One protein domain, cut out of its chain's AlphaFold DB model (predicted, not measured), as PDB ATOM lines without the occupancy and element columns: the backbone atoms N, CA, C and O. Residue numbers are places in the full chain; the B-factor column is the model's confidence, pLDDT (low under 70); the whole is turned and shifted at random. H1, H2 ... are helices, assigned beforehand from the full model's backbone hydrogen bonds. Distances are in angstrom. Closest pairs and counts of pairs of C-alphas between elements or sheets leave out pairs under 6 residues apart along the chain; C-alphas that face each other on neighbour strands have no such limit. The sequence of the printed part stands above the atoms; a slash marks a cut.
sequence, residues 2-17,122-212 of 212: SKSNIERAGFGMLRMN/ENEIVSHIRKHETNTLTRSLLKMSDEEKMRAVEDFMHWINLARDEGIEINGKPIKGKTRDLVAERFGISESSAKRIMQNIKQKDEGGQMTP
ATOM      1  N   SER A   2      93.393 133.915 108.155       45.69
ATOM      2  CA  SER A   2      94.612 134.462 107.546       45.69
ATOM      3  C   SER A   2      95.208 133.434 106.571       45.69
ATOM      4  O   SER A   2      95.514 132.333 107.010       45.69
ATOM      5  N   LYS A   3      95.365 133.779 105.280       49.59
ATOM      6  CA  LYS A   3      96.000 132.918 104.251       49.59
ATOM      7  C   LYS A   3      97.413 132.490 104.656       49.59
ATOM      8  O   LYS A   3      98.088 133.296 105.303       49.59
ATOM      9  N   SER A   4      97.865 131.298 104.266       55.72
ATOM     10  CA  SER A   4      99.209 130.798 104.607       55.72
ATOM     11  C   SER A   4     100.321 131.629 103.935       55.72
ATOM     12  O   SER A   4     100.052 132.423 103.025       55.72
ATOM     13  N   ASN A   5     101.572 131.517 104.396       54.19
ATOM     14  CA  ASN A   5     102.671 132.314 103.842       54.19
ATOM     15  C   ASN A   5     103.074 131.821 102.440       54.19
ATOM     16  O   ASN A   5     103.321 132.655 101.571       54.19
ATOM     17  N   ILE A   6     103.024 130.512 102.183       52.88
ATOM     18  CA  ILE A   6     103.139 129.849 100.872       52.88
ATOM     19  C   ILE A   6     102.081 130.387  99.913       52.88
ATOM     20  O   ILE A   6     102.414 130.802  98.803       52.88
ATOM     21  N   GLU A   7     100.821 130.492 100.344       52.44
ATOM     22  CA  GLU A   7      99.744 131.027  99.503       52.44
ATOM     23  C   GLU A   7      99.980 132.478  99.078       52.44
ATOM     24  O   GLU A   7      99.706 132.854  97.933       52.44
ATOM     25  N   ARG A   8     100.518 133.301  99.983       56.03
ATOM     26  CA  ARG A   8     100.865 134.704  99.701       56.03
ATOM     27  C   ARG A   8     102.139 134.846  98.877       56.03
ATOM     28  O   ARG A   8     102.286 135.828  98.155       56.03
ATOM     29  N   ALA A   9     103.045 133.884  99.000       51.91
ATOM     30  CA  ALA A   9     104.327 133.849  98.314       51.91
ATOM     31  C   ALA A   9     104.265 133.272  96.894       51.91
ATOM     32  O   ALA A   9     105.288 133.257  96.219       51.91
ATOM     33  N   GLY A  10     103.092 132.811  96.450       43.66
ATOM     34  CA  GLY A  10     102.903 132.195  95.134       43.66
ATOM     35  C   GLY A  10     103.023 130.670  95.123       43.66
ATOM     36  O   GLY A  10     102.643 130.050  94.139       43.66
ATOM     37  N   PHE A  11     103.427 130.065  96.240       41.94
ATOM     38  CA  PHE A  11     103.490 128.613  96.436       41.94
ATOM     39  C   PHE A  11     102.135 127.980  96.792       41.94
ATOM     40  O   PHE A  11     102.034 126.765  96.930       41.94
ATOM     41  N   GLY A  12     101.079 128.780  96.960       44.38
ATOM     42  CA  GLY A  12      99.735 128.259  97.199       44.38
ATOM     43  C   GLY A  12      99.212 127.508  95.991       44.38
ATOM     44  O   GLY A  12      98.864 128.133  94.986       44.38
ATOM     45  N   MET A  13      99.073 126.189  96.126       43.31
ATOM     46  CA  MET A  13      98.006 125.478  95.429       43.31
ATOM     47  C   MET A  13      96.690 126.144  95.848       43.31
ATOM     48  O   MET A  13      96.521 126.438  97.025       43.31
ATOM     49  N   LEU A  14      95.778 126.371  94.902       38.97
ATOM     50  CA  LEU A  14      94.480 127.052  95.047       38.97
ATOM     51  C   LEU A  14      94.486 128.541  94.655       38.97
ATOM     52  O   LEU A  14      94.725 129.473  95.431       38.97
ATOM     53  N   ARG A  15      94.043 128.776  93.414       38.44
ATOM     54  CA  ARG A  15      93.113 129.880  93.164       38.44
ATOM     55  C   ARG A  15      91.927 129.703  94.123       38.44
ATOM     56  O   ARG A  15      91.496 128.581  94.362       38.44
ATOM     57  N   MET A  16      91.371 130.799  94.641       33.56
ATOM     58  CA  MET A  16      90.009 130.785  95.193       33.56
ATOM     59  C   MET A  16      89.040 130.591  94.022       33.56
ATOM     60  O   MET A  16      88.374 131.529  93.602       33.56
ATOM     61  N   ASN A  17      89.036 129.399  93.446       36.81
ATOM     62  CA  ASN A  17      88.022 128.951  92.521       36.81
ATOM     63  C   ASN A  17      87.217 127.889  93.251       36.81
ATOM     64  O   ASN A  17      87.758 127.098  94.017       36.81
ATOM     65  N   GLU A 122     110.570 123.473  80.252       59.97
ATOM     66  CA  GLU A 122     110.492 123.689  81.690       59.97
ATOM     67  C   GLU A 122     111.850 124.181  82.201       59.97
ATOM     68  O   GLU A 122     112.859 123.456  82.196       59.97
ATOM     69  N   ASN A 123     111.845 125.433  82.658       68.19
ATOM     70  CA  ASN A 123     112.978 126.067  83.305       68.19
ATOM     71  C   ASN A 123     113.467 125.179  84.468       68.19
ATOM     72  O   ASN A 123     112.691 124.744  85.322       68.19
ATOM     73  N   GLU A 124     114.766 124.886  84.480       71.25
ATOM     74  CA  GLU A 124     115.405 123.979  85.438       71.25
ATOM     75  C   GLU A 124     115.141 124.375  86.896       71.25
ATOM     76  O   GLU A 124     114.859 123.514  87.731       71.25
ATOM     77  N   ILE A 125     115.103 125.676  87.177       73.75
ATOM     78  CA  ILE A 125     114.822 126.225  88.502       73.75
ATOM     79  C   ILE A 125     113.401 125.864  88.946       73.75
ATOM     80  O   ILE A 125     113.187 125.422  90.078       73.75
ATOM     81  N   VAL A 126     112.421 126.003  88.046       71.88
ATOM     82  CA  VAL A 126     111.020 125.629  88.310       71.88
ATOM     83  C   VAL A 126     110.927 124.141  88.623       71.88
ATOM     84  O   VAL A 126     110.268 123.747  89.589       71.88
ATOM     85  N   SER A 127     111.639 123.325  87.846       71.62
ATOM     86  CA  SER A 127     111.707 121.882  88.044       71.62
ATOM     87  C   SER A 127     112.218 121.555  89.450       71.62
ATOM     88  O   SER A 127     111.538 120.856  90.216       71.62
ATOM     89  N   HIS A 128     113.379 122.092  89.843       75.81
ATOM     90  CA  HIS A 128     114.006 121.825  91.144       75.81
ATOM     91  C   HIS A 128     113.121 122.239  92.321       75.81
ATOM     92  O   HIS A 128     112.909 121.461  93.257       75.81
ATOM     93  N   ILE A 129     112.487 123.409  92.234       75.19
ATOM     94  CA  ILE A 129     111.524 123.865  93.240       75.19
ATOM     95  C   ILE A 129     110.341 122.887  93.359       75.19
ATOM     96  O   ILE A 129     109.937 122.543  94.475       75.19
ATOM     97  N   ARG A 130     109.814 122.378  92.237       72.19
ATOM     98  CA  ARG A 130     108.726 121.380  92.218       72.19
ATOM     99  C   ARG A 130     109.139 120.037  92.832       72.19
ATOM    100  O   ARG A 130     108.319 119.406  93.496       72.19
ATOM    101  N   LYS A 131     110.399 119.609  92.706       73.19
ATOM    102  CA  LYS A 131     110.915 118.406  93.401       73.19
ATOM    103  C   LYS A 131     110.885 118.562  94.920       73.19
ATOM    104  O   LYS A 131     110.550 117.604  95.622       73.19
ATOM    105  N   HIS A 132     111.144 119.781  95.394       71.12
ATOM    106  CA  HIS A 132     110.757 120.299  96.712       71.12
ATOM    107  C   HIS A 132     109.387 119.776  97.165       71.12
ATOM    108  O   HIS A 132     109.239 119.135  98.215       71.12
ATOM    109  N   GLU A 133     108.393 120.039  96.317       64.69
ATOM    110  CA  GLU A 133     106.982 119.722  96.539       64.69
ATOM    111  C   GLU A 133     106.730 118.240  96.742       64.69
ATOM    112  O   GLU A 133     106.174 117.821  97.757       64.69
ATOM    113  N   THR A 134     107.207 117.433  95.805       57.62
ATOM    114  CA  THR A 134     106.907 116.005  95.795       57.62
ATOM    115  C   THR A 134     107.647 115.244  96.897       57.62
ATOM    116  O   THR A 134     107.052 114.388  97.549       57.62
ATOM    117  N   ASN A 135     108.923 115.557  97.158       58.44
ATOM    118  CA  ASN A 135     109.727 114.788  98.117       58.44
ATOM    119  C   ASN A 135     109.320 115.021  99.579       58.44
ATOM    120  O   ASN A 135     109.403 114.103 100.400       58.44
ATOM    121  N   THR A 136     108.854 116.225  99.917       51.12
ATOM    122  CA  THR A 136     108.523 116.555 101.311       51.12
ATOM    123  C   THR A 136     107.242 115.862 101.790       51.12
ATOM    124  O   THR A 136     107.111 115.562 102.976       51.12
ATOM    125  N   LEU A 137     106.332 115.519 100.870       49.47
ATOM    126  CA  LEU A 137     105.134 114.731 101.177       49.47
ATOM    127  C   LEU A 137     105.465 113.278 101.567       49.47
ATOM    128  O   LEU A 137     104.674 112.630 102.245       49.47
ATOM    129  N   THR A 138     106.632 112.756 101.169       46.75
ATOM    130  CA  THR A 138     107.022 111.352 101.396       46.75
ATOM    131  C   THR A 138     107.969 111.165 102.590       46.75
ATOM    132  O   THR A 138     107.967 110.106 103.218       46.75
ATOM    133  N   ARG A 139     108.762 112.183 102.964       53.44
ATOM    134  CA  ARG A 139     109.640 112.152 104.150       53.44
ATOM    135  C   ARG A 139     109.594 113.486 104.897       53.44
ATOM    136  O   ARG A 139     110.151 114.478 104.442       53.44
ATOM    137  N   SER A 140     108.990 113.491 106.086       60.50
ATOM    138  CA  SER A 140     109.108 114.617 107.020       60.50
ATOM    139  C   SER A 140     110.582 114.836 107.387       60.50
ATOM    140  O   SER A 140     111.263 113.864 107.730       60.50
ATOM    141  N   LEU A 141     111.061 116.092 107.388       63.34
ATOM    142  CA  LEU A 141     112.408 116.444 107.878       63.34
ATOM    143  C   LEU A 141     112.694 115.858 109.266       63.34
ATOM    144  O   LEU A 141     113.847 115.603 109.594       63.34
ATOM    145  N   LEU A 142     111.660 115.617 110.078       61.94
ATOM    146  CA  LEU A 142     111.779 115.025 111.411       61.94
ATOM    147  C   LEU A 142     112.453 113.644 111.415       61.94
ATOM    148  O   LEU A 142     113.012 113.261 112.436       61.94
ATOM    149  N   LYS A 143     112.408 112.910 110.295       67.25
ATOM    150  CA  LYS A 143     112.975 111.557 110.164       67.25
ATOM    151  C   LYS A 143     114.369 111.518 109.519       67.25
ATOM    152  O   LYS A 143     114.897 110.430 109.329       67.25
ATOM    153  N   MET A 144     114.932 112.665 109.142       73.62
ATOM    154  CA  MET A 144     116.238 112.759 108.471       73.62
ATOM    155  C   MET A 144     117.380 112.971 109.481       73.62
ATOM    156  O   MET A 144     117.134 113.459 110.590       73.62
ATOM    157  N   SER A 145     118.625 112.647 109.105       81.00
ATOM    158  CA  SER A 145     119.809 113.058 109.887       81.00
ATOM    159  C   SER A 145     119.969 114.584 109.869       81.00
ATOM    160  O   SER A 145     119.383 115.269 109.027       81.00
ATOM    161  N   ASP A 146     120.759 115.154 110.780       79.81
ATOM    162  CA  ASP A 146     120.975 116.605 110.784       79.81
ATOM    163  C   ASP A 146     121.732 117.084 109.534       79.81
ATOM    164  O   ASP A 146     121.393 118.132 108.980       79.81
ATOM    165  N   GLU A 147     122.672 116.293 109.005       79.88
ATOM    166  CA  GLU A 147     123.346 116.587 107.734       79.88
ATOM    167  C   GLU A 147     122.386 116.532 106.543       79.88
ATOM    168  O   GLU A 147     122.438 117.388 105.661       79.88
ATOM    169  N   GLU A 148     121.497 115.536 106.502       79.25
ATOM    170  CA  GLU A 148     120.478 115.424 105.457       79.25
ATOM    171  C   GLU A 148     119.478 116.582 105.508       79.25
ATOM    172  O   GLU A 148     119.151 117.142 104.460       79.25
ATOM    173  N   LYS A 149     119.041 116.994 106.709       82.31
ATOM    174  CA  LYS A 149     118.179 118.174 106.889       82.31
ATOM    175  C   LYS A 149     118.851 119.431 106.358       82.31
ATOM    176  O   LYS A 149     118.212 120.196 105.642       82.31
ATOM    177  N   MET A 150     120.118 119.652 106.717       84.75
ATOM    178  CA  MET A 150     120.864 120.826 106.261       84.75
ATOM    179  C   MET A 150     120.985 120.840 104.738       84.75
ATOM    180  O   MET A 150     120.606 121.840 104.139       84.75
ATOM    181  N   ARG A 151     121.380 119.723 104.110       84.25
ATOM    182  CA  ARG A 151     121.457 119.612 102.640       84.25
ATOM    183  C   ARG A 151     120.115 119.878 101.957       84.25
ATOM    184  O   ARG A 151     120.065 120.602 100.972       84.25
ATOM    185  N   ALA A 152     119.023 119.322 102.482       83.25
ATOM    186  CA  ALA A 152     117.696 119.518 101.904       83.25
ATOM    187  C   ALA A 152     117.225 120.981 101.997       83.25
ATOM    188  O   ALA A 152     116.612 121.492 101.058       83.25
ATOM    189  N   VAL A 153     117.498 121.651 103.122       87.31
ATOM    190  CA  VAL A 153     117.156 123.068 103.322       87.31
ATOM    191  C   VAL A 153     118.041 123.977 102.470       87.31
ATOM    192  O   VAL A 153     117.530 124.925 101.882       87.31
ATOM    193  N   GLU A 154     119.337 123.686 102.387       87.81
ATOM    194  CA  GLU A 154     120.314 124.416 101.575       87.81
ATOM    195  C   GLU A 154     119.963 124.369 100.082       87.81
ATOM    196  O   GLU A 154     119.821 125.423  99.462       87.81
ATOM    197  N   ASP A 155     119.710 123.174  99.538       86.44
ATOM    198  CA  ASP A 155     119.291 122.977  98.143       86.44
ATOM    199  C   ASP A 155     117.997 123.758  97.848       86.44
ATOM    200  O   ASP A 155     117.934 124.550  96.909       86.44
ATOM    201  N   PHE A 156     116.991 123.677  98.730       86.62
ATOM    202  CA  PHE A 156     115.743 124.428  98.550       86.62
ATOM    203  C   PHE A 156     115.947 125.949  98.569       86.62
ATOM    204  O   PHE A 156     115.327 126.681  97.793       86.62
ATOM    205  N   MET A 157     116.813 126.447  99.458       89.06
ATOM    206  CA  MET A 157     117.145 127.868  99.529       89.06
ATOM    207  C   MET A 157     117.861 128.354  98.273       89.06
ATOM    208  O   MET A 157     117.557 129.453  97.807       89.06
ATOM    209  N   HIS A 158     118.793 127.558  97.748       89.06
ATOM    210  CA  HIS A 158     119.527 127.871  96.531       89.06
ATOM    211  C   HIS A 158     118.566 128.117  95.363       89.06
ATOM    212  O   HIS A 158     118.547 129.218  94.813       89.06
ATOM    213  N   TRP A 159     117.681 127.159  95.072       85.25
ATOM    214  CA  TRP A 159     116.747 127.267  93.948       85.25
ATOM    215  C   TRP A 159     115.724 128.394  94.112       85.25
ATOM    216  O   TRP A 159     115.414 129.086  93.146       85.25
ATOM    217  N   ILE A 160     115.232 128.644  95.333       86.00
ATOM    218  CA  ILE A 160     114.330 129.780  95.593       86.00
ATOM    219  C   ILE A 160     115.007 131.124  95.343       86.00
ATOM    220  O   ILE A 160     114.368 132.039  94.822       86.00
ATOM    221  N   ASN A 161     116.257 131.284  95.775       86.50
ATOM    222  CA  ASN A 161     116.966 132.545  95.588       86.50
ATOM    223  C   ASN A 161     117.312 132.743  94.111       86.50
ATOM    224  O   ASN A 161     117.021 133.809  93.581       86.50
ATOM    225  N   LEU A 162     117.785 131.698  93.429       85.00
ATOM    226  CA  LEU A 162     118.067 131.749  91.996       85.00
ATOM    227  C   LEU A 162     116.816 132.114  91.178       85.00
ATOM    228  O   LEU A 162     116.861 133.006  90.338       85.00
ATOM    229  N   ALA A 163     115.659 131.523  91.502       81.62
ATOM    230  CA  ALA A 163     114.386 131.896  90.883       81.62
ATOM    231  C   ALA A 163     114.019 133.372  91.090       81.62
ATOM    232  O   ALA A 163     113.424 133.985  90.208       81.62
ATOM    233  N   ARG A 164     114.333 133.953  92.255       84.25
ATOM    234  CA  ARG A 164     114.076 135.378  92.515       84.25
ATOM    235  C   ARG A 164     114.998 136.272  91.710       84.25
ATOM    236  O   ARG A 164     114.521 137.264  91.165       84.25
ATOM    237  N   ASP A 165     116.275 135.919  91.659       85.81
ATOM    238  CA  ASP A 165     117.299 136.694  90.965       85.81
ATOM    239  C   ASP A 165     117.029 136.721  89.453       85.81
ATOM    240  O   ASP A 165     117.159 137.765  88.817       85.81
ATOM    241  N   GLU A 166     116.545 135.608  88.898       83.19
ATOM    242  CA  GLU A 166     116.150 135.496  87.491       83.19
ATOM    243  C   GLU A 166     114.706 135.953  87.201       83.19
ATOM    244  O   GLU A 166     114.266 135.937  86.052       83.19
ATOM    245  N   GLY A 167     113.948 136.375  88.219       78.00
ATOM    246  CA  GLY A 167     112.564 136.831  88.047       78.00
ATOM    247  C   GLY A 167     111.594 135.735  87.588       78.00
ATOM    248  O   GLY A 167     110.571 136.038  86.974       78.00
ATOM    249  N   ILE A 168     111.902 134.472  87.882       74.62
ATOM    250  CA  ILE A 168     111.098 133.312  87.503       74.62
ATOM    251  C   ILE A 168     109.796 133.276  88.307       74.62
ATOM    252  O   ILE A 168     109.770 133.387  89.538       74.62
ATOM    253  N   GLU A 169     108.692 133.071  87.594       66.81
ATOM    254  CA  GLU A 169     107.375 132.890  88.185       66.81
ATOM    255  C   GLU A 169     107.047 131.404  88.353       66.81
ATOM    256  O   GLU A 169     107.178 130.607  87.428       66.81
ATOM    257  N   ILE A 170     106.550 131.035  89.533       64.00
ATOM    258  CA  ILE A 170     106.025 129.696  89.801       64.00
ATOM    259  C   ILE A 170     104.504 129.778  89.704       64.00
ATOM    260  O   ILE A 170     103.865 130.513  90.456       64.00
ATOM    261  N   ASN A 171     103.918 129.047  88.751       57.78
ATOM    262  CA  ASN A 171     102.477 129.066  88.459       57.78
ATOM    263  C   ASN A 171     101.933 130.489  88.181       57.78
ATOM    264  O   ASN A 171     100.859 130.863  88.666       57.78
ATOM    265  N   GLY A 172     102.697 131.301  87.438       53.66
ATOM    266  CA  GLY A 172     102.333 132.680  87.077       53.66
ATOM    267  C   GLY A 172     102.369 133.667  88.248       53.66
ATOM    268  O   GLY A 172     101.637 134.658  88.256       53.66
ATOM    269  N   LYS A 173     103.135 133.354  89.304       63.12
ATOM    270  CA  LYS A 173     103.354 134.247  90.444       63.12
ATOM    271  C   LYS A 173     104.842 134.342  90.791       63.12
ATOM    272  O   LYS A 173     105.502 133.310  90.920       63.12
ATOM    273  N   PRO A 174     105.365 135.550  91.047       68.19
ATOM    274  CA  PRO A 174     106.730 135.721  91.529       68.19
ATOM    275  C   PRO A 174     106.883 135.187  92.957       68.19
ATOM    276  O   PRO A 174     105.991 135.355  93.797       68.19
ATOM    277  N   ILE A 175     108.051 134.616  93.256       75.88
ATOM    278  CA  ILE A 175     108.377 134.075  94.580       75.88
ATOM    279  C   ILE A 175     108.582 135.214  95.590       75.88
ATOM    280  O   ILE A 175     109.650 135.826  95.676       75.88
ATOM    281  N   LYS A 176     107.572 135.467  96.425       75.12
ATOM    282  CA  LYS A 176     107.587 136.534  97.447       75.12
ATOM    283  C   LYS A 176     107.802 135.989  98.867       75.12
ATOM    284  O   LYS A 176     107.805 134.787  99.096       75.12
ATOM    285  N   GLY A 177     108.003 136.880  99.843       81.50
ATOM    286  CA  GLY A 177     108.113 136.525 101.268       81.50
ATOM    287  C   GLY A 177     109.532 136.206 101.754       81.50
ATOM    288  O   GLY A 177     110.490 136.182 100.986       81.50
ATOM    289  N   LYS A 178     109.699 135.985 103.064       86.00
ATOM    290  CA  LYS A 178     111.016 135.681 103.646       86.00
ATOM    291  C   LYS A 178     111.362 134.214 103.413       86.00
ATOM    292  O   LYS A 178     110.541 133.345 103.681       86.00
ATOM    293  N   THR A 179     112.601 133.927 103.010       87.38
ATOM    294  CA  THR A 179     113.078 132.548 102.774       87.38
ATOM    295  C   THR A 179     112.856 131.640 103.986       87.38
ATOM    296  O   THR A 179     112.438 130.503 103.826       87.38
ATOM    297  N   ARG A 180     113.027 132.164 105.208       89.38
ATOM    298  CA  ARG A 180     112.729 131.438 106.455       89.38
ATOM    299  C   ARG A 180     111.294 130.914 106.511       89.38
ATOM    300  O   ARG A 180     111.088 129.788 106.942       89.38
ATOM    301  N   ASP A 181     110.328 131.735 106.117       85.75
ATOM    302  CA  ASP A 181     108.908 131.394 106.221       85.75
ATOM    303  C   ASP A 181     108.569 130.310 105.190       85.75
ATOM    304  O   ASP A 181     107.877 129.349 105.510       85.75
ATOM    305  N   LEU A 182     109.161 130.411 103.995       83.94
ATOM    306  CA  LEU A 182     109.053 129.397 102.946       83.94
ATOM    307  C   LEU A 182     109.666 128.065 103.370       83.94
ATOM    308  O   LEU A 182     109.045 127.035 103.167       83.94
ATOM    309  N   VAL A 183     110.847 128.077 103.992       85.62
ATOM    310  CA  VAL A 183     111.495 126.873 104.537       85.62
ATOM    311  C   VAL A 183     110.643 126.255 105.649       85.62
ATOM    312  O   VAL A 183     110.402 125.050 105.643       85.62
ATOM    313  N   ALA A 184     110.174 127.068 106.599       83.38
ATOM    314  CA  ALA A 184     109.355 126.594 107.712       83.38
ATOM    315  C   ALA A 184     108.103 125.869 107.210       83.38
ATOM    316  O   ALA A 184     107.819 124.746 107.621       83.38
ATOM    317  N   GLU A 185     107.406 126.487 106.262       81.44
ATOM    318  CA  GLU A 185     106.177 125.938 105.716       81.44
ATOM    319  C   GLU A 185     106.429 124.745 104.781       81.44
ATOM    320  O   GLU A 185     105.790 123.709 104.953       81.44
ATOM    321  N   ARG A 186     107.424 124.832 103.883       78.38
ATOM    322  CA  ARG A 186     107.873 123.748 102.981       78.38
ATOM    323  C   ARG A 186     108.065 122.444 103.727       78.38
ATOM    324  O   ARG A 186     107.640 121.396 103.253       78.38
ATOM    325  N   PHE A 187     108.744 122.518 104.864       78.88
ATOM    326  CA  PHE A 187     109.182 121.351 105.611       78.88
ATOM    327  C   PHE A 187     108.326 121.039 106.844       78.88
ATOM    328  O   PHE A 187     108.647 120.104 107.581       78.88
ATOM    329  N   GLY A 188     107.248 121.795 107.078       78.38
ATOM    330  CA  GLY A 188     106.357 121.598 108.224       78.38
ATOM    331  C   GLY A 188     107.053 121.765 109.579       78.38
ATOM    332  O   GLY A 188     106.739 121.047 110.526       78.38
ATOM    333  N   ILE A 189     108.024 122.678 109.673       83.69
ATOM    334  CA  ILE A 189     108.772 122.985 110.903       83.69
ATOM    335  C   ILE A 189     108.444 124.396 111.405       83.69
ATOM    336  O   ILE A 189     107.935 125.237 110.671       83.69
ATOM    337  N   SER A 190     108.762 124.694 112.667       85.75
ATOM    338  CA  SER A 190     108.562 126.046 113.204       85.75
ATOM    339  C   SER A 190     109.503 127.068 112.552       85.75
ATOM    340  O   SER A 190     110.645 126.748 112.213       85.75
ATOM    341  N   GLU A 191     109.087 128.338 112.477       86.69
ATOM    342  CA  GLU A 191     109.951 129.435 111.999       86.69
ATOM    343  C   GLU A 191     111.263 129.544 112.793       86.69
ATOM    344  O   GLU A 191     112.306 129.902 112.243       86.69
ATOM    345  N   SER A 192     111.223 129.229 114.091       87.94
ATOM    346  CA  SER A 192     112.404 129.180 114.956       87.94
ATOM    347  C   SER A 192     113.359 128.047 114.571       87.94
ATOM    348  O   SER A 192     114.570 128.263 114.529       87.94
ATOM    349  N   SER A 193     112.830 126.869 114.232       84.44
ATOM    350  CA  SER A 193     113.631 125.728 113.778       84.44
ATOM    351  C   SER A 193     114.238 125.996 112.407       84.44
ATOM    352  O   SER A 193     115.432 125.778 112.226       84.44
ATOM    353  N   ALA A 194     113.452 126.552 111.477       87.56
ATOM    354  CA  ALA A 194     113.940 126.979 110.171       87.56
ATOM    355  C   ALA A 194     115.080 127.994 110.319       87.56
ATOM    356  O   ALA A 194     116.154 127.804 109.756       87.56
ATOM    357  N   LYS A 195     114.896 129.025 111.157       91.19
ATOM    358  CA  LYS A 195     115.940 130.021 111.436       91.19
ATOM    359  C   LYS A 195     117.228 129.376 111.955       91.19
ATOM    360  O   LYS A 195     118.299 129.737 111.480       91.19
ATOM    361  N   ARG A 196     117.130 128.436 112.901       90.31
ATOM    362  CA  ARG A 196     118.296 127.742 113.464       90.31
ATOM    363  C   ARG A 196     119.046 126.937 112.402       90.31
ATOM    364  O   ARG A 196     120.258 127.067 112.301       90.31
ATOM    365  N   ILE A 197     118.338 126.157 111.583       89.25
ATOM    366  CA  ILE A 197     118.963 125.370 110.507       89.25
ATOM    367  C   ILE A 197     119.658 126.300 109.502       89.25
ATOM    368  O   ILE A 197     120.816 126.082 109.168       89.25
ATOM    369  N   MET A 198     118.994 127.385 109.091       90.88
ATOM    370  CA  MET A 198     119.575 128.377 108.178       90.88
ATOM    371  C   MET A 198     120.828 129.056 108.749       90.88
ATOM    372  O   MET A 198     121.741 129.381 107.997       90.88
ATOM    373  N   GLN A 199     120.880 129.300 110.062       91.00
ATOM    374  CA  GLN A 199     122.073 129.846 110.717       91.00
ATOM    375  C   GLN A 199     123.225 128.840 110.722       91.00
ATOM    376  O   GLN A 199     124.351 129.226 110.429       91.00
ATOM    377  N   ASN A 200     122.940 127.568 110.999       88.44
ATOM    378  CA  ASN A 200     123.950 126.511 110.979       88.44
ATOM    379  C   ASN A 200     124.547 126.316 109.577       88.44
ATOM    380  O   ASN A 200     125.754 126.135 109.460       88.44
ATOM    381  N   ILE A 201     123.723 126.405 108.524       88.44
ATOM    382  CA  ILE A 201     124.190 126.363 107.127       88.44
ATOM    383  C   ILE A 201     125.174 127.514 106.867       88.44
ATOM    384  O   ILE A 201     126.305 127.269 106.469       88.44
ATOM    385  N   LYS A 202     124.807 128.755 107.216       85.56
ATOM    386  CA  LYS A 202     125.697 129.918 107.040       85.56
ATOM    387  C   LYS A 202     127.019 129.802 107.801       85.56
ATOM    388  O   LYS A 202     128.067 130.130 107.262       85.56
ATOM    389  N   GLN A 203     126.981 129.320 109.044       82.19
ATOM    390  CA  GLN A 203     128.191 129.134 109.853       82.19
ATOM    391  C   GLN A 203     129.126 128.070 109.269       82.19
ATOM    392  O   GLN A 203     130.342 128.180 109.412       82.19
ATOM    393  N   LYS A 204     128.576 127.046 108.609       78.31
ATOM    394  CA  LYS A 204     129.355 126.023 107.907       78.31
ATOM    395  C   LYS A 204     130.073 126.608 106.684       78.31
ATOM    396  O   LYS A 204     131.245 126.298 106.485       78.31
ATOM    397  N   ASP A 205     129.406 127.475 105.926       72.06
ATOM    398  CA  ASP A 205     130.001 128.148 104.762       72.06
ATOM    399  C   ASP A 205     131.113 129.125 105.178       72.06
ATOM    400  O   ASP A 205     132.171 129.178 104.552       72.06
ATOM    401  N   GLU A 206     130.909 129.849 106.282       65.88
ATOM    402  CA  GLU A 206     131.895 130.775 106.856       65.88
ATOM    403  C   GLU A 206     133.086 130.032 107.501       65.88
ATOM    404  O   GLU A 206     134.232 130.466 107.384       65.88
ATOM    405  N   GLY A 207     132.844 128.881 108.136       56.31
ATOM    406  CA  GLY A 207     133.880 128.038 108.745       56.31
ATOM    407  C   GLY A 207     134.732 127.246 107.745       56.31
ATOM    408  O   GLY A 207     135.820 126.797 108.100       56.31
ATOM    409  N   GLY A 208     134.273 127.090 106.499       50.22
ATOM    410  CA  GLY A 208     135.012 126.437 105.413       50.22
ATOM    411  C   GLY A 208     136.034 127.333 104.698       50.22
ATOM    412  O   GLY A 208     136.835 126.823 103.921       50.22
ATOM    413  N   GLN A 209     136.038 128.647 104.960       43.47
ATOM    414  CA  GLN A 209     136.956 129.614 104.334       43.47
ATOM    415  C   GLN A 209     138.200 129.963 105.173       43.47
ATOM    416  O   GLN A 209     138.959 130.855 104.804       43.47
ATOM    417  N   MET A 210     138.474 129.247 106.267       42.41
ATOM    418  CA  MET A 210     139.742 129.380 106.996       42.41
ATOM    419  C   MET A 210     140.529 128.072 106.990       42.41
ATOM    420  O   MET A 210     140.450 127.265 107.908       42.41
ATOM    421  N   THR A 211     141.349 127.903 105.958       30.89
ATOM    422  CA  THR A 211     142.677 127.284 106.074       30.89
ATOM    423  C   THR A 211     143.578 127.899 104.995       30.89
ATOM    424  O   THR A 211     143.271 127.742 103.815       30.89
ATOM    425  N   PRO A 212     144.622 128.669 105.367       42.56
ATOM    426  CA  PRO A 212     145.745 128.955 104.477       42.56
ATOM    427  C   PRO A 212     146.546 127.687 104.166       42.56
ATOM    428  O   PRO A 212     146.620 126.808 105.058       42.56
TER     429      PRO A 212
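This is residues 2 to 17 and 122 to 212 of the 212 residues of the protein "ParB N-terminal domain-containing protein" of Erysipelothrix sp. HDW6C (UniProt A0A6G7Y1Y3). The longest helix, H3, runs through the middle of a small helical body, with H2 folded beside it as a loose hairpin on one side and H5 crossing it at right angles on the other. Short H4 packs on H3 beside the first part of H5, little H1 packs on H4, and the end of H5 with the tail, residues 203 to 212, sticks out. The 107 printed residues hold five named helices, H1 to H5 in chain order, and no named strand, an all helix class. The whole is compact, with a radius of gyration of the C-alphas of 14.6 A, but elongated, spanning 56 by 30 by 24 A.

H3, residues 146 to 165, and H2, residues 124 to 136, form a helical hairpin, opposite ways at 36 degrees, only just a steep tilt; their closest C-alphas, of Ile 125 and Trp 159, are 5.9 A apart. H5, residues 191 to 207, touches H3 about perpendicular, at 90 degrees, closest at the C-alphas of Met 150 and Ile 197, 6.5 A. H4, residues 179 to 186, touches H5 closest at the C-alphas of Ala 184 and Glu 191, 5.2 A, and H3 at those of Val 153 and Val 183, 6.9 A. H1, residues 5 to 9, touches H4, closest at the C-alphas of Ile 6 and Leu 182, 6.3 A. H2 and H5 are apart. In H1, H2, H3, H4 and H5 every O i to N i+4 pair is within hydrogen-bond range.

H3 measures 28.5 A from C-alpha 146 at (120.975, 116.605, 110.784) to C-alpha 165, H5 24.2 A and H2 18.8 A. H1 begins at C-alpha 5 (102.671, 132.314, 103.842); H5 ends at C-alpha 207 (133.880, 128.038, 108.745).

Without residues 203 to 212 the body spans 37 by 30 by 24 A. Residues 18 to 121 are not printed, and C-alphas 17 and 122 are 25.5 A apart across the cut. The link from H3 to H4 is long, 13 residues. Mean pLDDT of the printed part is 70.7; 42 residues are under 70, among them 2 to 17 and 133 to 143.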